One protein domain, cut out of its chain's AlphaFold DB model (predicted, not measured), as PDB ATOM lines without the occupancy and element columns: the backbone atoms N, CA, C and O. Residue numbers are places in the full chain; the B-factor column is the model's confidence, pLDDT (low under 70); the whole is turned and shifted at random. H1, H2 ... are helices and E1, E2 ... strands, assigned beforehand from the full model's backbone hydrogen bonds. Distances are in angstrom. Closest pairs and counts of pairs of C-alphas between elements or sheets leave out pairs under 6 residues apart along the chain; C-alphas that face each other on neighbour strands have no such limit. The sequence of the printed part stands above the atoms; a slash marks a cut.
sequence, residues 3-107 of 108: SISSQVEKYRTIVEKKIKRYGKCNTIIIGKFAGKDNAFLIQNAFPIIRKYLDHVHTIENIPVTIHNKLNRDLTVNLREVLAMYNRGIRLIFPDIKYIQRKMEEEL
ATOM      1  N   SER A   3     223.448 249.568 241.558       95.25
ATOM      2  CA  SER A   3     224.649 250.235 242.078       95.25
ATOM      3  C   SER A   3     225.833 249.271 242.183       95.25
ATOM      4  O   SER A   3     225.659 248.103 242.537       95.25
ATOM      5  N   ILE A   4     227.042 249.781 241.947       95.62
ATOM      6  CA  ILE A   4     228.305 249.042 242.077       95.62
ATOM      7  C   ILE A   4     229.110 249.642 243.236       95.62
ATOM      8  O   ILE A   4     229.065 250.849 243.470       95.62
ATOM      9  N   SER A   5     229.842 248.815 243.978       96.75
ATOM     10  CA  SER A   5     230.767 249.257 245.018       96.75
ATOM     11  C   SER A   5     232.082 248.489 244.966       96.75
ATOM     12  O   SER A   5     232.092 247.266 244.841       96.75
ATOM     13  N   SER A   6     233.188 249.206 245.158       96.62
ATOM     14  CA  SER A   6     234.533 248.640 245.298       96.62
ATOM     15  C   SER A   6     234.820 248.065 246.694       96.62
ATOM     16  O   SER A   6     235.858 247.441 246.894       96.62
ATOM     17  N   GLN A   7     233.919 248.234 247.674       97.75
ATOM     18  CA  GLN A   7     234.084 247.723 249.047       97.75
ATOM     19  C   GLN A   7     233.795 246.211 249.136       97.75
ATOM     20  O   GLN A   7     232.892 245.776 249.851       97.75
ATOM     21  N   VAL A   8     234.539 245.401 248.381       98.12
ATOM     22  CA  VAL A   8     234.282 243.964 248.194       98.12
ATOM     23  C   VAL A   8     234.249 243.203 249.519       98.12
ATOM     24  O   VAL A   8     233.278 242.494 249.766       98.12
ATOM     25  N   GLU A   9     235.227 243.399 250.406       98.12
ATOM     26  CA  GLU A   9     235.329 242.655 251.677       98.12
ATOM     27  C   GLU A   9     234.124 242.860 252.601       98.12
ATOM     28  O   GLU A   9     233.561 241.911 253.163       98.12
ATOM     29  N   LYS A  10     233.638 244.103 252.681       98.31
ATOM     30  CA  LYS A  10     232.411 244.437 253.409       98.31
ATOM     31  C   LYS A  10     231.224 243.642 252.866       98.31
ATOM     32  O   LYS A  10     230.447 243.075 253.635       98.31
ATOM     33  N   TYR A  11     231.063 243.609 251.544       98.56
ATOM     34  CA  TYR A  11     229.924 242.949 250.914       98.56
ATOM     35  C   TYR A  11     230.057 241.423 250.875       98.56
ATOM     36  O   TYR A  11     229.034 240.758 251.028       98.56
ATOM     37  N   ARG A  12     231.270 240.857 250.786       98.31
ATOM     38  CA  ARG A  12     231.530 239.415 250.970       98.31
ATOM     39  C   ARG A  12     231.032 238.943 252.334       98.31
ATOM     40  O   ARG A  12     230.212 238.031 252.396       98.31
ATOM     41  N   THR A  13     231.380 239.671 253.396       98.50
ATOM     42  CA  THR A  13     230.897 239.387 254.759       98.50
ATOM     43  C   THR A  13     229.361 239.376 254.842       98.50
ATOM     44  O   THR A  13     228.762 238.539 255.520       98.50
ATOM     45  N   ILE A  14     228.683 240.305 254.158       98.19
ATOM     46  CA  ILE A  14     227.210 240.367 254.142       98.19
ATOM     47  C   ILE A  14     226.617 239.194 253.350       98.19
ATOM     48  O   ILE A  14     225.627 238.603 253.789       98.19
ATOM     49  N   VAL A  15     227.207 238.858 252.200       98.38
ATOM     50  CA  VAL A  15     226.794 237.726 251.357       98.38
ATOM     51  C   VAL A  15     226.894 236.421 252.141       98.38
ATOM     52  O   VAL A  15     225.909 235.692 252.217       98.38
ATOM     53  N   GLU A  16     228.023 236.163 252.799       98.38
ATOM     54  CA  GLU A  16     228.240 234.959 253.610       98.38
ATOM     55  C   GLU A  16     227.228 234.842 254.751       98.38
ATOM     56  O   GLU A  16     226.616 233.791 254.939       98.38
ATOM     57  N   LYS A  17     226.965 235.941 255.471       98.31
ATOM     58  CA  LYS A  17     225.936 235.972 256.523       98.31
ATOM     59  C   LYS A  17     224.543 235.653 255.974       98.31
ATOM     60  O   LYS A  17     223.786 234.928 256.621       98.31
ATOM     61  N   LYS A  18     224.193 236.171 254.791       97.19
ATOM     62  CA  LYS A  18     222.908 235.884 254.131       97.19
ATOM     63  C   LYS A  18     222.823 234.428 253.671       97.19
ATOM     64  O   LYS A  18     221.807 233.794 253.929       97.19
ATOM     65  N   ILE A  19     223.888 233.882 253.085       98.12
ATOM     66  CA  ILE A  19     223.952 232.470 252.679       98.12
ATOM     67  C   ILE A  19     223.823 231.558 253.901       98.12
ATOM     68  O   ILE A  19     222.990 230.661 253.893       98.12
ATOM     69  N   LYS A  20     224.559 231.825 254.987       98.31
ATOM     70  CA  LYS A  20     224.470 231.038 256.227       98.31
ATOM     71  C   LYS A  20     223.058 231.037 256.821       98.31
ATOM     72  O   LYS A  20     222.635 230.036 257.384       98.31
ATOM     73  N   ARG A  21     222.335 232.156 256.715       97.00
ATOM     74  CA  ARG A  21     220.987 232.307 257.285       97.00
ATOM     75  C   ARG A  21     219.869 231.776 256.385       97.00
ATOM     76  O   ARG A  21     218.890 231.256 256.902       97.00
ATOM     77  N   TYR A  22     219.978 231.956 255.070       94.56
ATOM     78  CA  TYR A  22     218.875 231.740 254.121       94.56
ATOM     79  C   TYR A  22     219.194 230.724 253.015       94.56
ATOM     80  O   TYR A  22     218.380 230.520 252.120       94.56
ATOM     81  N   GLY A  23     220.394 230.142 253.009       96.81
ATOM     82  CA  GLY A  23     220.882 229.238 251.963       96.81
ATOM     83  C   GLY A  23     221.304 229.932 250.662       96.81
ATOM     84  O   GLY A  23     221.975 229.320 249.838       96.81
ATOM     85  N   LYS A  24     220.954 231.212 250.463       95.75
ATOM     86  CA  LYS A  24     221.313 231.996 249.272       95.75
ATOM     87  C   LYS A  24     221.382 233.503 249.537       95.75
ATOM     88  O   LYS A  24     220.861 234.001 250.534       95.75
ATOM     89  N   CYS A  25     221.991 234.244 248.610       97.56
ATOM     90  CA  CYS A  25     221.982 235.708 248.586       97.56
ATOM     91  C   CYS A  25     221.669 236.217 247.174       97.56
ATOM     92  O   CYS A  25     222.539 236.212 246.310       97.56
ATOM     93  N   ASN A  26     220.445 236.701 246.955       97.00
ATOM     94  CA  ASN A  26     220.034 237.283 245.669       97.00
ATOM     95  C   ASN A  26     220.188 238.812 245.606       97.00
ATOM     96  O   ASN A  26     219.978 239.436 244.575       97.00
ATOM     97  N   THR A  27     220.507 239.446 246.733       97.81
ATOM     98  CA  THR A  27     220.488 240.910 246.880       97.81
ATOM     99  C   THR A  27     221.832 241.582 246.607       97.81
ATOM    100  O   THR A  27     221.885 242.803 246.470       97.81
ATOM    101  N   ILE A  28     222.918 240.807 246.593       98.44
ATOM    102  CA  ILE A  28     224.292 241.269 246.379       98.44
ATOM    103  C   ILE A  28     225.022 240.183 245.588       98.44
ATOM    104  O   ILE A  28     224.983 239.023 245.997       98.44
ATOM    105  N   ILE A  29     225.704 240.563 244.508       98.06
ATOM    106  CA  ILE A  29     226.561 239.671 243.716       98.06
ATOM    107  C   ILE A  29     227.984 240.229 243.719       98.06
ATOM    108  O   ILE A  29     228.176 241.416 243.469       98.06
ATOM    109  N   ILE A  30     228.978 239.381 243.986       97.88
ATOM    110  CA  ILE A  30     230.388 239.723 243.770       97.88
ATOM    111  C   ILE A  30     230.768 239.267 242.364       97.88
ATOM    112  O   ILE A  30     230.562 238.106 242.013       97.88
ATOM    113  N   GLY A  31     231.295 240.175 241.549       95.94
ATOM    114  CA  GLY A  31     231.661 239.887 240.167       95.94
ATOM    115  C   GLY A  31     232.760 240.809 239.661       95.94
ATOM    116  O   GLY A  31     233.074 241.819 240.285       95.94
ATOM    117  N   LYS A  32     233.343 240.467 238.510       94.00
ATOM    118  CA  LYS A  32     234.379 241.293 237.889       94.00
ATOM    119  C   LYS A  32     233.771 242.403 237.038       94.00
ATOM    120  O   LYS A  32     232.939 242.148 236.172       94.00
ATOM    121  N   PHE A  33     234.258 243.616 237.250       90.50
ATOM    122  CA  PHE A  33     234.048 244.775 236.394       90.50
ATOM    123  C   PHE A  33     235.414 245.403 236.161       90.50
ATOM    124  O   PHE A  33     236.166 245.569 237.121       90.50
ATOM    125  N   ALA A  34     235.767 245.704 234.909       86.94
ATOM    126  CA  ALA A  34     237.073 246.295 234.608       86.94
ATOM    127  C   ALA A  34     238.277 245.470 235.128       86.94
ATOM    128  O   ALA A  34     239.258 246.012 235.633       86.94
ATOM    129  N   GLY A  35     238.176 244.135 235.105       87.88
ATOM    130  CA  GLY A  35     239.209 243.232 235.634       87.88
ATOM    131  C   GLY A  35     239.311 243.165 237.166       87.88
ATOM    132  O   GLY A  35     240.007 242.289 237.680       87.88
ATOM    133  N   LYS A  36     238.586 244.019 237.900       92.56
ATOM    134  CA  LYS A  36     238.589 244.086 239.366       92.56
ATOM    135  C   LYS A  36     237.314 243.492 239.952       92.56
ATOM    136  O   LYS A  36     236.222 243.656 239.398       92.56
ATOM    137  N   ASP A  37     237.444 242.837 241.098       96.00
ATOM    138  CA  ASP A  37     236.287 242.408 241.876       96.00
ATOM    139  C   ASP A  37     235.501 243.633 242.355       96.00
ATOM    140  O   ASP A  37     236.066 244.614 242.836       96.00
ATOM    141  N   ASN A  38     234.183 243.572 242.209       97.38
ATOM    142  CA  ASN A  38     233.241 244.591 242.639       97.38
ATOM    143  C   ASN A  38     231.986 243.928 243.218       97.38
ATOM    144  O   ASN A  38     231.632 242.798 242.872       97.38
ATOM    145  N   ALA A  39     231.291 244.655 244.089       98.31
ATOM    146  CA  ALA A  39     229.992 244.267 244.613       98.31
ATOM    147  C   ALA A  39     228.871 244.968 243.839       98.31
ATOM    148  O   ALA A  39     228.820 246.195 243.776       98.31
ATOM    149  N   PHE A  40     227.943 244.190 243.297       98.31
ATOM    150  CA  PHE A  40     226.744 244.659 242.611       98.31
ATOM    151  C   PHE A  40     225.550 244.563 243.560       98.31
ATOM    152  O   PHE A  40     225.193 243.481 244.029       98.31
ATOM    153  N   LEU A  41     224.941 245.706 243.867       98.38
ATOM    154  CA  LEU A  41     223.978 245.869 244.954       98.38
ATOM    155  C   LEU A  41     222.548 245.878 244.409       98.38
ATOM    156  O   LEU A  41     221.950 246.933 244.207       98.38
ATOM    157  N   ILE A  42     221.978 244.694 244.191       98.25
ATOM    158  CA  ILE A  42     220.596 244.528 243.703       98.25
ATOM    159  C   ILE A  42     219.580 245.104 244.702       98.25
ATOM    160  O   ILE A  42     218.585 245.698 244.303       98.25
ATOM    161  N   GLN A  43     219.867 245.018 246.001       97.75
ATOM    162  CA  GLN A  43     219.094 245.694 247.056       97.75
ATOM    163  C   GLN A  43     219.047 247.230 246.924       97.75
ATOM    164  O   GLN A  43     218.199 247.862 247.545       97.75
ATOM    165  N   ASN A  44     219.916 247.835 246.110       98.00
ATOM    166  CA  ASN A  44     219.913 249.267 245.812       98.00
ATOM    167  C   ASN A  44     219.416 249.554 244.386       98.00
ATOM    168  O   ASN A  44     219.653 250.641 243.870       98.00
ATOM    169  N   ALA A  45     218.791 248.587 243.707       97.56
ATOM    170  CA  ALA A  45     218.324 248.789 242.343       97.56
ATOM    171  C   ALA A  45     217.166 249.796 242.287       97.56
ATOM    172  O   ALA A  45     216.294 249.811 243.156       97.56
ATOM    173  N   PHE A  46     217.144 250.616 241.236       96.94
ATOM    174  CA  PHE A  46     216.099 251.617 241.011       96.94
ATOM    175  C   PHE A  46     215.863 251.875 239.511       96.94
ATOM    176  O   PHE A  46     216.763 251.626 238.697       96.94
ATOM    177  N   PRO A  47     214.663 252.335 239.116       96.06
ATOM    178  CA  PRO A  47     214.344 252.671 237.730       96.06
ATOM    179  C   PRO A  47     214.971 254.013 237.337       96.06
ATOM    180  O   PRO A  47     215.089 254.913 238.160       96.06
ATOM    181  N   ILE A  48     215.396 254.138 236.081       96.00
ATOM    182  CA  ILE A  48     216.026 255.350 235.546       96.00
ATOM    183  C   ILE A  48     215.711 255.474 234.053       96.00
ATOM    184  O   ILE A  48     215.592 254.453 233.372       96.00
ATOM    185  N   ILE A  49     215.609 256.704 233.549       95.38
ATOM    186  CA  ILE A  49     215.438 257.014 232.119       95.38
ATOM    187  C   ILE A  49     216.728 257.551 231.502       95.38
ATOM    188  O   ILE A  49     217.628 258.015 232.201       95.38
ATOM    189  N   ARG A  50     216.796 257.539 230.165       91.81
ATOM    190  CA  ARG A  50     217.981 257.967 229.406       91.81
ATOM    191  C   ARG A  50     218.415 259.404 229.711       91.81
ATOM    192  O   ARG A  50     219.607 259.665 229.695       91.81
ATOM    193  N   LYS A  51     217.474 260.295 230.046       93.31
ATOM    194  CA  LYS A  51     217.741 261.693 230.437       93.31
ATOM    195  C   LYS A  51     218.748 261.825 231.589       93.31
ATOM    196  O   LYS A  51     219.485 262.798 231.627       93.31
ATOM    197  N   TYR A  52     218.799 260.852 232.501       92.69
ATOM    198  CA  TYR A  52     219.716 260.854 233.650       92.69
ATOM    199  C   TYR A  52     220.965 259.980 233.435       92.69
ATOM    200  O   TYR A  52     221.709 259.726 234.382       92.69
ATOM    201  N   LEU A  53     221.189 259.481 232.214       89.00
ATOM    202  CA  LEU A  53     222.403 258.757 231.843       89.00
ATOM    203  C   LEU A  53     223.346 259.719 231.124       89.00
ATOM    204  O   LEU A  53     223.129 260.051 229.964       89.00
ATOM    205  N   ASP A  54     224.380 260.146 231.840       85.00
ATOM    206  CA  ASP A  54     225.360 261.119 231.360       85.00
ATOM    207  C   ASP A  54     226.395 260.454 230.431       85.00
ATOM    208  O   ASP A  54     226.434 260.712 229.230       85.00
ATOM    209  N   HIS A  55     227.155 259.484 230.954       83.31
ATOM    210  CA  HIS A  55     228.201 258.784 230.201       83.31
ATOM    211  C   HIS A  55     228.259 257.290 230.545       83.31
ATOM    212  O   HIS A  55     227.966 256.872 231.668       83.31
ATOM    213  N   VAL A  56     228.683 256.471 229.578       82.25
ATOM    214  CA  VAL A  56     229.050 255.070 229.831       82.25
ATOM    215  C   VAL A  56     230.431 255.038 230.480       82.25
ATOM    216  O   VAL A  56     231.319 255.792 230.099       82.25
ATOM    217  N   HIS A  57     230.632 254.150 231.451       78.94
ATOM    218  CA  HIS A  57     231.936 253.990 232.082       78.94
ATOM    219  C   HIS A  57     232.953 253.405 231.089       78.94
ATOM    220  O   HIS A  57     232.732 252.326 230.535       78.94
ATOM    221  N   THR A  58     234.071 254.099 230.884       79.81
ATOM    222  CA  THR A  58     235.138 253.707 229.954       79.81
ATOM    223  C   THR A  58     236.461 253.478 230.678       79.81
ATOM    224  O   THR A  58     236.785 254.207 231.615       79.81
ATOM    225  N   ILE A  59     237.261 252.526 230.201       73.94
ATOM    226  CA  ILE A  59     238.685 252.390 230.542       73.94
ATOM    227  C   ILE A  59     239.464 252.524 229.250       73.94
ATOM    228  O   ILE A  59     239.142 251.839 228.285       73.94
ATOM    229  N   GLU A  60     240.435 253.439 229.219       74.38
ATOM    230  CA  GLU A  60     241.215 253.732 228.006       74.38
ATOM    231  C   GLU A  60     240.309 254.029 226.789       74.38
ATOM    232  O   GLU A  60     240.545 253.557 225.684       74.38
ATOM    233  N   ASN A  61     239.227 254.794 227.004       75.38
ATOM    234  CA  ASN A  61     238.175 255.119 226.021       75.38
ATOM    235  C   ASN A  61     237.349 253.931 225.489       75.38
ATOM    236  O   ASN A  61     236.477 254.124 224.644       75.38
ATOM    237  N   ILE A  62     237.547 252.720 226.014       75.38
ATOM    238  CA  ILE A  62     236.748 251.543 225.666       75.38
ATOM    239  C   ILE A  62     235.608 251.399 226.684       75.38
ATOM    240  O   ILE A  62     235.877 251.309 227.888       75.38
ATOM    241  N   PRO A  63     234.334 251.358 226.246       80.75
ATOM    242  CA  PRO A  63     233.205 251.083 227.126       80.75
ATOM    243  C   PRO A  63     233.402 249.768 227.879       80.75
ATOM    244  O   PRO A  63     233.539 248.700 227.280       80.75
ATOM    245  N   VAL A  64     233.403 249.840 229.207       82.88
ATOM    246  CA  VAL A  64     233.568 248.651 230.037       82.88
ATOM    247  C   VAL A  64     232.271 247.861 230.006       82.88
ATOM    248  O   VAL A  64     231.221 248.325 230.454       82.88
ATOM    249  N   THR A  65     232.353 246.631 229.512       83.25
ATOM    250  CA  THR A  65     231.242 245.683 229.535       83.25
ATOM    251  C   THR A  65     231.456 244.639 230.627       83.25
ATOM    252  O   THR A  65     232.579 244.341 231.039       83.25
ATOM    253  N   ILE A  66     230.356 244.089 231.136       88.50
ATOM    254  CA  ILE A  66     230.394 242.921 232.016       88.50
ATOM    255  C   ILE A  66     230.293 241.647 231.180       88.50
ATOM    256  O   ILE A  66     229.591 241.610 230.170       88.50
ATOM    257  N   HIS A  67     230.946 240.572 231.624       91.00
ATOM    258  CA  HIS A  67     230.796 239.268 230.982       91.00
ATOM    259  C   HIS A  67     229.330 238.811 230.971       91.00
ATOM    260  O   HIS A  67     228.611 238.963 231.962       91.00
ATOM    261  N   ASN A  68     228.917 238.146 229.887       92.44
ATOM    262  CA  ASN A  68     227.547 237.651 229.693       92.44
ATOM    263  C   ASN A  68     227.028 236.804 230.863       92.44
ATOM    264  O   ASN A  68     225.854 236.902 231.215       92.44
ATOM    265  N   LYS A  69     227.898 236.007 231.498       94.31
ATOM    266  CA  LYS A  69     227.544 235.230 232.694       94.31
ATOM    267  C   LYS A  69     227.113 236.137 233.850       94.31
ATOM    268  O   LYS A  69     226.020 235.967 234.371       94.31
ATOM    269  N   LEU A  70     227.924 237.143 234.183       95.31
ATOM    270  CA  LEU A  70     227.607 238.104 235.242       95.31
ATOM    271  C   LEU A  70     226.335 238.897 234.911       95.31
ATOM    272  O   LEU A  70     225.496 239.097 235.783       95.31
ATOM    273  N   ASN A  71     226.148 239.290 233.648       95.50
ATOM    274  CA  ASN A  71     224.923 239.962 233.206       95.50
ATOM    275  C   ASN A  71     223.674 239.085 233.405       95.50
ATOM    276  O   ASN A  71     222.643 239.551 233.900       95.50
ATOM    277  N   ARG A  72     223.770 237.796 233.052       96.88
ATOM    278  CA  ARG A  72     222.699 236.819 233.268       96.88
ATOM    279  C   ARG A  72     222.399 236.659 234.756       96.88
ATOM    280  O   ARG A  72     221.233 236.742 235.135       96.88
ATOM    281  N   ASP A  73     223.428 236.496 235.583       97.12
ATOM    282  CA  ASP A  73     223.279 236.332 237.031       97.12
ATOM    283  C   ASP A  73     222.616 237.566 237.664       97.12
ATOM    284  O   ASP A  73     221.655 237.427 238.423       97.12
ATOM    285  N   LEU A  74     223.045 238.777 237.294       97.81
ATOM    286  CA  LEU A  74     222.425 240.027 237.749       97.81
ATOM    287  C   LEU A  74     220.957 240.127 237.327       97.81
ATOM    288  O   LEU A  74     220.107 240.489 238.138       97.81
ATOM    289  N   THR A  75     220.648 239.774 236.078       97.62
ATOM    290  CA  THR A  75     219.284 239.846 235.535       97.62
ATOM    291  C   THR A  75     218.340 238.882 236.247       97.62
ATOM    292  O   THR A  75     217.238 239.271 236.635       97.62
ATOM    293  N   VAL A  76     218.761 237.628 236.440       98.19
ATOM    294  CA  VAL A  76     217.959 236.606 237.131       98.19
ATOM    295  C   VAL A  76     217.705 237.023 238.579       98.19
ATOM    296  O   VAL A  76     216.556 237.055 239.016       98.19
ATOM    297  N   ASN A  77     218.752 237.429 239.300       98.19
ATOM    298  CA  ASN A  77     218.625 237.824 240.701       98.19
ATOM    299  C   ASN A  77     217.785 239.097 240.881       98.19
ATOM    300  O   ASN A  77     216.970 239.159 241.798       98.19
ATOM    301  N   LEU A  78     217.917 240.088 239.991       98.00
ATOM    302  CA  LEU A  78     217.069 241.280 240.016       98.00
ATOM    303  C   LEU A  78     215.593 240.919 239.808       98.00
ATOM    304  O   LEU A  78     214.741 241.411 240.545       98.00
ATOM    305  N   ARG A  79     215.279 240.039 238.847       97.75
ATOM    306  CA  ARG A  79     213.902 239.574 238.606       97.75
ATOM    307  C   ARG A  79     213.325 238.847 239.818       97.75
ATOM    308  O   ARG A  79     212.188 239.123 240.192       97.75
ATOM    309  N   GLU A  80     214.099 237.969 240.455       97.56
ATOM    310  CA  GLU A  80     213.681 237.304 241.697       97.56
ATOM    311  C   GLU A  80     213.402 238.316 242.815       97.56
ATOM    312  O   GLU A  80     212.352 238.264 243.454       97.56
ATOM    313  N   VAL A  81     214.311 239.272 243.025       97.44
ATOM    314  CA  VAL A  81     214.184 240.291 244.072       97.44
ATOM    315  C   VAL A  81     212.982 241.213 243.820       97.44
ATOM    316  O   VAL A  81     212.243 241.508 244.760       97.44
ATOM    317  N   LEU A  82     212.706 241.590 242.567       96.56
ATOM    318  CA  LEU A  82     211.502 242.341 242.189       96.56
ATOM    319  C   LEU A  82     210.215 241.522 242.381       96.56
ATOM    320  O   LEU A  82     209.221 242.048 242.878       96.56
ATOM    321  N   ALA A  83     210.222 240.229 242.047       97.06
ATOM    322  CA  ALA A  83     209.077 239.351 242.288       97.06
ATOM    323  C   ALA A  83     208.765 239.223 243.790       97.06
ATOM    324  O   ALA A  83     207.602 239.248 244.187       97.06
ATOM    325  N   MET A  84     209.797 239.134 244.636       95.75
ATOM    326  CA  MET A  84     209.647 239.136 246.096       95.75
ATOM    327  C   MET A  84     209.148 240.488 246.621       95.75
ATOM    328  O   MET A  84     208.251 240.515 247.465       95.75
ATOM    329  N   TYR A  85     209.660 241.602 246.087       95.31
ATOM    330  CA  TYR A  85     209.176 242.948 246.403       95.31
ATOM    331  C   TYR A  85     207.681 243.108 246.097       95.31
ATOM    332  O   TYR A  85     206.925 243.577 246.945       95.31
ATOM    333  N   ASN A  86     207.227 242.627 244.936       93.94
ATOM    334  CA  ASN A  86     205.812 242.666 244.547       93.94
ATOM    335  C   ASN A  86     204.909 241.809 245.449       93.94
ATOM    336  O   ASN A  86     203.718 242.082 245.553       93.94
ATOM    337  N   ARG A  87     205.472 240.811 246.142       96.12
ATOM    338  CA  ARG A  87     204.786 240.013 247.175       96.12
ATOM    339  C   ARG A  87     204.823 240.658 248.568       96.12
ATOM    340  O   ARG A  87     204.381 240.040 249.529       96.12
ATOM    341  N   GLY A  88     205.367 241.869 248.698       94.81
ATOM    342  CA  GLY A  88     205.460 242.610 249.959       94.81
ATOM    343  C   GLY A  88     206.759 242.395 250.746       94.81
ATOM    344  O   GLY A  88     206.912 242.960 251.828       94.81
ATOM    345  N   ILE A  89     207.722 241.626 250.224       94.31
ATOM    346  CA  ILE A  89     209.002 241.387 250.904       94.31
ATOM    347  C   ILE A  89     209.966 242.539 250.603       94.31
ATOM    348  O   ILE A  89     210.452 242.701 249.483       94.31
ATOM    349  N   ARG A  90     210.304 243.331 251.622       90.81
ATOM    350  CA  ARG A  90     211.207 244.486 251.485       90.81
ATOM    351  C   ARG A  90     212.678 244.060 251.413       90.81
ATOM    352  O   ARG A  90     213.373 244.019 252.423       90.81
ATOM    353  N   LEU A  91     213.147 243.741 250.205       93.19
ATOM    354  CA  LEU A  91     214.559 243.438 249.907       93.19
ATOM    355  C   LEU A  91     215.311 244.590 249.230       93.19
ATOM    356  O   LEU A  91     216.540 244.567 249.187       93.19
ATOM    357  N   ILE A  92     214.574 245.559 248.686       95.19
ATOM    358  CA  ILE A  92     215.104 246.722 247.978       95.19
ATOM    359  C   ILE A  92     214.906 247.949 248.865       95.19
ATOM    360  O   ILE A  92     213.833 248.112 249.449       95.19
ATOM    361  N   PHE A  93     215.947 248.768 249.013       96.19
ATOM    362  CA  PHE A  93     215.935 249.918 249.918       96.19
ATOM    363  C   PHE A  93     215.277 251.163 249.312       96.19
ATOM    364  O   PHE A  93     214.495 251.793 250.023       96.19
ATOM    365  N   PRO A  94     215.540 251.537 248.040       96.31
ATOM    366  CA  PRO A  94     214.835 252.654 247.417       96.31
ATOM    367  C   PRO A  94     213.327 252.410 247.280       96.31
ATOM    368  O   PRO A  94     212.884 251.283 247.037       96.31
ATOM    369  N   ASP A  95     212.539 253.486 247.340       95.50
ATOM    370  CA  ASP A  95     211.121 253.447 246.969       95.50
ATOM    371  C   ASP A  95     210.980 253.383 245.440       95.50
ATOM    372  O   ASP A  95     210.849 254.393 244.748       95.50
ATOM    373  N   ILE A  96     211.041 252.163 244.904       95.06
ATOM    374  CA  ILE A  96     210.984 251.917 243.460       95.06
ATOM    375  C   ILE A  96     209.703 252.464 242.841       95.06
ATOM    376  O   ILE A  96     209.770 253.005 241.744       95.06
ATOM    377  N   LYS A  97     208.553 252.343 243.516       94.75
ATOM    378  CA  LYS A  97     207.267 252.787 242.958       94.75
ATOM    379  C   LYS A  97     207.217 254.303 242.840       94.75
ATOM    380  O   LYS A  97     206.769 254.819 241.819       94.75
ATOM    381  N   TYR A  98     207.691 255.010 243.864       97.00
ATOM    382  CA  TYR A  98     207.801 256.463 243.817       97.00
ATOM    383  C   TYR A  98     208.741 256.917 242.694       97.00
ATOM    384  O   TYR A  98     208.357 257.751 241.875       97.00
ATOM    385  N   ILE A  99     209.948 256.343 242.628       97.06
ATOM    386  CA  ILE A  99     210.946 256.715 241.617       97.06
ATOM    387  C   ILE A  99     210.428 256.377 240.217       97.06
ATOM    388  O   ILE A  99     210.556 257.198 239.320       97.06
ATOM    389  N   GLN A 100     209.799 255.213 240.027       96.25
ATOM    390  CA  GLN A 100     209.230 254.811 238.742       96.25
ATOM    391  C   GLN A 100     208.200 255.823 238.244       96.25
ATOM    392  O   GLN A 100     208.326 256.295 237.121       96.25
ATOM    393  N   ARG A 101     207.248 256.217 239.097       97.75
ATOM    394  CA  ARG A 101     206.250 257.228 238.737       97.75
ATOM    395  C   ARG A 101     206.907 258.553 238.342       97.75
ATOM    396  O   ARG A 101     206.525 259.145 237.345       97.75
ATOM    397  N   LYS A 102     207.935 258.991 239.078       97.69
ATOM    398  CA  LYS A 102     208.695 260.206 238.735       97.69
ATOM    399  C   LYS A 102     209.403 260.095 237.386       97.69
ATOM    400  O   LYS A 102     209.428 261.058 236.635       97.69
ATOM    401  N   MET A 103     209.961 258.929 237.072       96.81
ATOM    402  CA  MET A 103     210.571 258.675 235.767       96.81
ATOM    403  C   MET A 103     209.535 258.687 234.634       96.81
ATOM    404  O   MET A 103     209.844 259.166 233.552       96.81
ATOM    405  N   GLU A 104     208.333 258.160 234.872       96.44
ATOM    406  CA  GLU A 104     207.230 258.141 233.902       96.44
ATOM    407  C   GLU A 104     206.658 259.547 233.656       96.44
ATOM    408  O   GLU A 104     206.409 259.898 232.508       96.44
ATOM    409  N   GLU A 105     206.523 260.373 234.701       97.00
ATOM    410  CA  GLU A 105     206.110 261.785 234.600       97.00
ATOM    411  C   GLU A 105     207.065 262.618 233.722       97.00
ATOM    412  O   GLU A 105     206.623 263.515 233.020       97.00
ATOM    413  N   GLU A 106     208.365 262.312 233.739       95.31
ATOM    414  CA  GLU A 106     209.404 263.009 232.959       95.31
ATOM    415  C   GLU A 106     209.476 262.569 231.479       95.31
ATOM    416  O   GLU A 106     210.268 263.126 230.715       95.31
ATOM    417  N   LEU A 107     208.718 261.539 231.080       92.69
ATOM    418  CA  LEU A 107     208.648 261.041 229.696       92.69
ATOM    419  C   LEU A 107     207.454 261.599 228.903       92.69
ATOM    420  O   LEU A 107     207.367 261.333 227.703       92.69
TER     421      LEU A 107
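This is residues 3 to 107 of the 108 residues of an uncharacterized protein of Hungatella hathewayi WAL-18680 (UniProt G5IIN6). A small sheet of three strands is sandwiched between two helices, with H1 packed on one face and the long H2 on the other. A wide loop, residues 42 to 67, swings out from E3 and returns to H2, while H3 lies away from the sheet. The 105 printed residues include, in order, E1, H1, E2, E3, H2 and H3; the sheet order is E1, E3, E2, all antiparallel, and the class is mixed, helices and strands. The whole is flat, spanning 42 by 41 by 22 A, and only just compact, close to loose, with a radius of gyration of the C-alphas of 15.1 A.

E1 is residues 3 to 5, from C-alpha 3 at (224.649, 250.235, 242.078). E2 is residues 28 to 33, 14.4 A long, and E3 residues 36 to 41, 15.7 A. H1, residues 8 to 22, measures 20.5 A, H2, residues 68 to 86, 26.8 A, and H3, residues 96 to 105, 14.1 A, ending at C-alpha 105 at (206.110, 261.785, 234.600).

E3 is the inner strand; N 5 and O 39 of E1 and E3 are 2.8 A apart, within hydrogen-bond range. E2 and E3 form a hairpin, with N 31 and O 38 at 3.0 A. H1 and H2 are on opposite faces, giving three layers. H1, at a height of 9.5 A, runs slantwise to the strands; its closest C-alphas to E2 are Val 15 and Ile 28, 6.6 A. E1, H1, E2 make a split strand-helix-strand unit, E3 lying between its strands, with a right-handed crossover. H2, at a height of 10.2 A, runs along the strands; C-alphas Gly 31 and Leu 70, the closest of E2 and H2, are 6.6 A apart. H3 is not on the sheet and is apart from H2. In H1, H2 and H3 every O i to N i+4 pair is within hydrogen-bond range.

The C-alphas farthest apart, Glu 60 and Gly 88, are 43.4 A apart. The printed part has no cut. The link from E3 to H2 is long, 26 residues. No printed residue is under 70 in pLDDT.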